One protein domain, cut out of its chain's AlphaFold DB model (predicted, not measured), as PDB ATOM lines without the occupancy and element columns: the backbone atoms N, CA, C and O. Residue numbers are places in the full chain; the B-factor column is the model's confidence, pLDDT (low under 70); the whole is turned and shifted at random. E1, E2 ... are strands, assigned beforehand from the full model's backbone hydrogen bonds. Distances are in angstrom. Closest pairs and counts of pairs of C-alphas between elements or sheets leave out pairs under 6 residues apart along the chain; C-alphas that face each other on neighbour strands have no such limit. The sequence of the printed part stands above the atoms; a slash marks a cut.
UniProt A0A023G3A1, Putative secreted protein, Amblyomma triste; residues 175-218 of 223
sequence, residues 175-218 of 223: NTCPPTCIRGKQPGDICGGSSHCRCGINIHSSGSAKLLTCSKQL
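This is residues 175 to 218 of the 223 residues of the protein "Putative secreted protein" of Amblyomma triste (UniProt A0A023G3A1). The domain has little regular structure: a two-stranded hairpin, E1 and E2, with a long looped stretch, residues 175 to 196, folded beside the end where E1 begins and E2 ends. The printed part has 44 residues, of which 15 are in the named strands, E1 then E2, antiparallel; there is no named helix, and the class is all strand. The whole is compact, with a radius of gyration of the C-alphas of 10.2 A and spans of 31 by 22 by 15 A.

Residues 175 to 196 come first, from C-alpha 175 at (271.219, 299.092, 288.812). E1, residues 197 to 203, is 18.4 A long and begins with C-alpha 197 at (277.470, 304.562, 286.770). E2, residues 209 to 216, is 19.3 A long and ends with C-alpha 216 at (278.906, 301.071, 284.305).

E1 and E2 form a hairpin, antiparallel at 148 degrees between directions. N 198 and O 215, 2.9 A apart, are within hydrogen-bond range. E2 bends by 54 degrees at residue 212.

The C-alphas farthest apart, of Gly 193 and Ser 206, are 31.8 A apart. The printed part has no cut, and the E1 to E2 link is tight. Mean pLDDT of the printed part is 85.9; residue 211 is under 70.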
ATOM      1  N   ASN A 175     269.941 299.503 289.378       82.06
ATOM      2  CA  ASN A 175     271.219 299.092 288.812       82.06
ATOM      3  C   ASN A 175     271.377 299.417 287.318       82.06
ATOM      4  O   ASN A 175     272.399 299.047 286.727       82.06
ATOM      5  N   THR A 176     270.393 300.065 286.697       88.25
ATOM      6  CA  THR A 176     270.422 300.464 285.289       88.25
ATOM      7  C   THR A 176     270.902 301.904 285.189       88.25
ATOM      8  O   THR A 176     270.294 302.826 285.730       88.25
ATOM      9  N   CYS A 177     272.028 302.103 284.503       90.00
ATOM     10  CA  CYS A 177     272.527 303.445 284.240       90.00
ATOM     11  C   CYS A 177     271.597 304.149 283.242       90.00
ATOM     12  O   CYS A 177     271.169 303.514 282.273       90.00
ATOM     13  N   PRO A 178     271.307 305.449 283.421       89.88
ATOM     14  CA  PRO A 178     270.641 306.218 282.381       89.88
ATOM     15  C   PRO A 178     271.489 306.198 281.098       89.88
ATOM     16  O   PRO A 178     272.708 306.068 281.174       89.88
ATOM     17  N   PRO A 179     270.888 306.346 279.910       88.44
ATOM     18  CA  PRO A 179     271.642 306.320 278.654       88.44
ATOM     19  C   PRO A 179     272.520 307.567 278.469       88.44
ATOM     20  O   PRO A 179     273.512 307.546 277.738       88.44
ATOM     21  N   THR A 180     272.172 308.670 279.131       90.19
ATOM     22  CA  THR A 180     272.809 309.974 278.956       90.19
ATOM     23  C   THR A 180     273.163 310.603 280.292       90.19
ATOM     24  O   THR A 180     272.462 310.452 281.295       90.19
ATOM     25  N   CYS A 181     274.268 311.340 280.304       91.19
ATOM     26  CA  CYS A 181     274.607 312.185 281.431       91.19
ATOM     27  C   CYS A 181     273.763 313.454 281.460       91.19
ATOM     28  O   CYS A 181     273.427 314.045 280.432       91.19
ATOM     29  N   ILE A 182     273.471 313.899 282.679       88.06
ATOM     30  CA  ILE A 182     272.812 315.177 282.930       88.06
ATOM     31  C   ILE A 182     273.725 316.302 282.421       88.06
ATOM     32  O   ILE A 182     274.948 316.248 282.578       88.06
ATOM     33  N   ARG A 183     273.136 317.336 281.808       86.44
ATOM     34  CA  ARG A 183     273.883 318.524 281.368       86.44
ATOM     35  C   ARG A 183     274.649 319.139 282.545       86.44
ATOM     36  O   ARG A 183     274.100 319.295 283.628       86.44
ATOM     37  N   GLY A 184     275.906 319.507 282.304       86.12
ATOM     38  CA  GLY A 184     276.787 320.105 283.314       86.12
ATOM     39  C   GLY A 184     277.597 319.103 284.139       86.12
ATOM     40  O   GLY A 184     278.418 319.530 284.944       86.12
ATOM     41  N   LYS A 185     277.415 317.792 283.936       88.94
ATOM     42  CA  LYS A 185     278.307 316.769 284.498       88.94
ATOM     43  C   LYS A 185     279.609 316.673 283.706       88.94
ATOM     44  O   LYS A 185     279.608 316.841 282.485       88.94
ATOM     45  N   GLN A 186     280.702 316.407 284.407       89.56
ATOM     46  CA  GLN A 186     282.030 316.176 283.853       89.56
ATOM     47  C   GLN A 186     282.302 314.674 283.651       89.56
ATOM     48  O   GLN A 186     281.618 313.829 284.239       89.56
ATOM     49  N   PRO A 187     283.286 314.304 282.809       89.75
ATOM     50  CA  PRO A 187     283.749 312.923 282.715       89.75
ATOM     51  C   PRO A 187     284.164 312.402 284.096       89.75
ATOM     52  O   PRO A 187     284.877 313.074 284.834       89.75
ATOM     53  N   GLY A 188     283.708 311.205 284.449       88.75
ATOM     54  CA  GLY A 188     283.917 310.605 285.761       88.75
ATOM     55  C   GLY A 188     282.853 310.964 286.800       88.75
ATOM     56  O   GLY A 188     282.820 310.321 287.848       88.75
ATOM     57  N   ASP A 189     281.943 311.902 286.544       91.88
ATOM     58  CA  ASP A 189     280.846 312.154 287.480       91.88
ATOM     59  C   ASP A 189     279.865 310.982 287.543       91.88
ATOM     60  O   ASP A 189     279.635 310.287 286.550       91.88
ATOM     61  N   ILE A 190     279.252 310.794 288.714       91.69
ATOM     62  CA  ILE A 190     278.203 309.791 288.915       91.69
ATOM     63  C   ILE A 190     276.947 310.219 288.153       91.69
ATOM     64  O   ILE A 190     276.466 311.350 288.299       91.69
ATOM     65  N   CYS A 191     276.412 309.302 287.354       90.62
ATOM     66  CA  CYS A 191     275.214 309.508 286.553       90.62
ATOM     67  C   CYS A 191     274.152 308.460 286.906       90.62
ATOM     68  O   CYS A 191     274.267 307.290 286.567       90.62
ATOM     69  N   GLY A 192     273.100 308.887 287.602       86.06
ATOM     70  CA  GLY A 192     272.013 308.015 288.053       86.06
ATOM     71  C   GLY A 192     272.064 307.695 289.547       86.06
ATOM     72  O   GLY A 192     272.789 308.334 290.307       86.06
ATOM     73  N   GLY A 193     271.240 306.730 289.960       84.31
ATOM     74  CA  GLY A 193     271.065 306.354 291.368       84.31
ATOM     75  C   GLY A 193     272.130 305.402 291.919       84.31
ATOM     76  O   GLY A 193     272.208 305.225 293.131       84.31
ATOM     77  N   SER A 194     272.961 304.799 291.064       85.69
ATOM     78  CA  SER A 194     274.007 303.862 291.482       85.69
ATOM     79  C   SER A 194     275.404 304.469 291.358       85.69
ATOM     80  O   SER A 194     275.750 305.123 290.375       85.69
ATOM     81  N   SER A 195     276.250 304.205 292.357       88.88
ATOM     82  CA  SER A 195     277.643 304.679 292.435       88.88
ATOM     83  C   SER A 195     278.568 304.077 291.370       88.88
ATOM     84  O   SER A 195     279.697 304.535 291.193       88.88
ATOM     85  N   HIS A 196     278.093 303.056 290.656       91.50
ATOM     86  CA  HIS A 196     278.831 302.354 289.609       91.50
ATOM     87  C   HIS A 196     278.661 302.981 288.220       91.50
ATOM     88  O   HIS A 196     279.390 302.613 287.301       91.50
ATOM     89  N   CYS A 197     277.714 303.901 288.045       92.12
ATOM     90  CA  CYS A 197     277.470 304.562 286.770       92.12
ATOM     91  C   CYS A 197     278.265 305.865 286.696       92.12
ATOM     92  O   CYS A 197     278.063 306.759 287.522       92.12
ATOM     93  N   ARG A 198     279.152 305.990 285.703       92.31
ATOM     94  CA  ARG A 198     279.930 307.214 285.474       92.31
ATOM     95  C   ARG A 198     279.789 307.751 284.058       92.31
ATOM     96  O   ARG A 198     279.588 307.004 283.099       92.31
ATOM     97  N   CYS A 199     279.917 309.067 283.950       93.38
ATOM     98  CA  CYS A 199     279.941 309.783 282.686       93.38
ATOM     99  C   CYS A 199     281.254 309.539 281.945       93.38
ATOM    100  O   CYS A 199     282.318 309.883 282.451       93.38
ATOM    101  N   GLY A 200     281.191 308.979 280.741       90.75
ATOM    102  CA  GLY A 200     282.345 308.821 279.855       90.75
ATOM    103  C   GLY A 200     282.188 309.667 278.599       90.75
ATOM    104  O   GLY A 200     281.073 309.867 278.128       90.75
ATOM    105  N   ILE A 201     283.295 310.157 278.041       86.75
ATOM    106  CA  ILE A 201     283.285 310.804 276.722       86.75
ATOM    107  C   ILE A 201     283.336 309.702 275.676       86.75
ATOM    108  O   ILE A 201     284.240 308.869 275.710       86.75
ATOM    109  N   ASN A 202     282.395 309.710 274.736       81.12
ATOM    110  CA  ASN A 202     282.490 308.842 273.575       81.12
ATOM    111  C   ASN A 202     283.117 309.633 272.423       81.12
ATOM    112  O   ASN A 202     282.555 310.625 271.945       81.12
ATOM    113  N   ILE A 203     284.320 309.224 272.025       80.25
ATOM    114  CA  ILE A 203     285.018 309.802 270.881       80.25
ATOM    115  C   ILE A 203     284.554 309.015 269.662       80.25
ATOM    116  O   ILE A 203     284.944 307.865 269.469       80.25
ATOM    117  N   HIS A 204     283.697 309.625 268.846       80.06
ATOM    118  CA  HIS A 204     283.330 309.015 267.575       80.06
ATOM    119  C   HIS A 204     284.554 308.947 266.655       80.06
ATOM    120  O   HIS A 204     285.414 309.828 266.679       80.06
ATOM    121  N   SER A 205     284.589 307.944 265.774       79.12
ATOM    122  CA  SER A 205     285.624 307.777 264.739       79.12
ATOM    123  C   SER A 205     285.791 308.999 263.826       79.12
ATOM    124  O   SER A 205     286.846 309.185 263.233       79.12
ATOM    125  N   SER A 206     284.786 309.875 263.759       85.19
ATOM    126  CA  SER A 206     284.844 311.174 263.084       85.19
ATOM    127  C   SER A 206     285.657 312.245 263.830       85.19
ATOM    128  O   SER A 206     285.660 313.397 263.405       85.19
ATOM    129  N   GLY A 207     286.282 311.924 264.968       81.25
ATOM    130  CA  GLY A 207     287.049 312.868 265.791       81.25
ATOM    131  C   GLY A 207     286.189 313.861 266.579       81.25
ATOM    132  O   GLY A 207     286.715 314.729 267.271       81.25
ATOM    133  N   SER A 208     284.863 313.742 266.509       76.69
ATOM    134  CA  SER A 208     283.944 314.568 267.283       76.69
ATOM    135  C   SER A 208     283.661 313.915 268.634       76.69
ATOM    136  O   SER A 208     283.102 312.821 268.721       76.69
ATOM    137  N   ALA A 209     284.042 314.606 269.708       74.31
ATOM    138  CA  ALA A 209     283.613 314.259 271.055       74.31
ATOM    139  C   ALA A 209     282.137 314.649 271.198       74.31
ATOM    140  O   ALA A 209     281.790 315.833 271.170       74.31
ATOM    141  N   LYS A 210     281.254 313.654 271.301       70.69
ATOM    142  CA  LYS A 210     279.829 313.878 271.566       70.69
ATOM    143  C   LYS A 210     279.482 313.477 272.994       70.69
ATOM    144  O   LYS A 210     280.261 312.829 273.687       70.69
ATOM    145  N   LEU A 211     278.321 313.986 273.410       64.25
ATOM    146  CA  LEU A 211     277.771 314.004 274.763       64.25
ATOM    147  C   LEU A 211     278.119 312.762 275.595       64.25
ATOM    148  O   LEU A 211     278.051 311.635 275.111       64.25
ATOM    149  N   LEU A 212     278.419 313.010 276.869       81.06
ATOM    150  CA  LEU A 212     278.818 312.014 277.851       81.06
ATOM    151  C   LEU A 212     277.763 310.904 277.975       81.06
ATOM    152  O   LEU A 212     276.672 311.119 278.513       81.06
ATOM    153  N   THR A 213     278.075 309.720 277.459       88.50
ATOM    154  CA  THR A 213     277.283 308.513 277.703       88.50
ATOM    155  C   THR A 213     277.530 308.044 279.126       88.50
ATOM    156  O   THR A 213     278.670 308.007 279.597       88.50
ATOM    157  N   CYS A 214     276.455 307.686 279.816       91.00
ATOM    158  CA  CYS A 214     276.537 307.150 281.159       91.00
ATOM    159  C   CYS A 214     276.613 305.622 281.085       91.00
ATOM    160  O   CYS A 214     275.787 304.978 280.441       91.00
ATOM    161  N   SER A 215     277.639 305.033 281.698       90.44
ATOM    162  CA  SER A 215     277.874 303.588 281.628       90.44
ATOM    163  C   SER A 215     278.439 303.051 282.937       90.44
ATOM    164  O   SER A 215     278.972 303.804 283.757       90.44
ATOM    165  N   LYS A 216     278.300 301.737 283.150       90.56
ATOM    166  CA  LYS A 216     278.906 301.071 284.305       90.56
ATOM    167  C   LYS A 216     280.420 301.132 284.168       90.56
ATOM    168  O   LYS A 216     280.974 300.624 283.195       90.56
ATOM    169  N   GLN A 217     281.079 301.730 285.151       84.69
ATOM    170  CA  GLN A 217     282.529 301.748 285.203       84.69
ATOM    171  C   GLN A 217     283.028 300.325 285.462       84.69
ATOM    172  O   GLN A 217     282.746 299.735 286.508       84.69
ATOM    173  N   LEU A 218     283.761 299.765 284.502       78.69
ATOM    174  CA  LEU A 218     284.449 298.500 284.709       78.69
ATOM    175  C   LEU A 218     285.602 298.740 285.697       78.69
ATOM    176  O   LEU A 218     286.300 299.749 285.589       78.69
TER     177      LEU A 218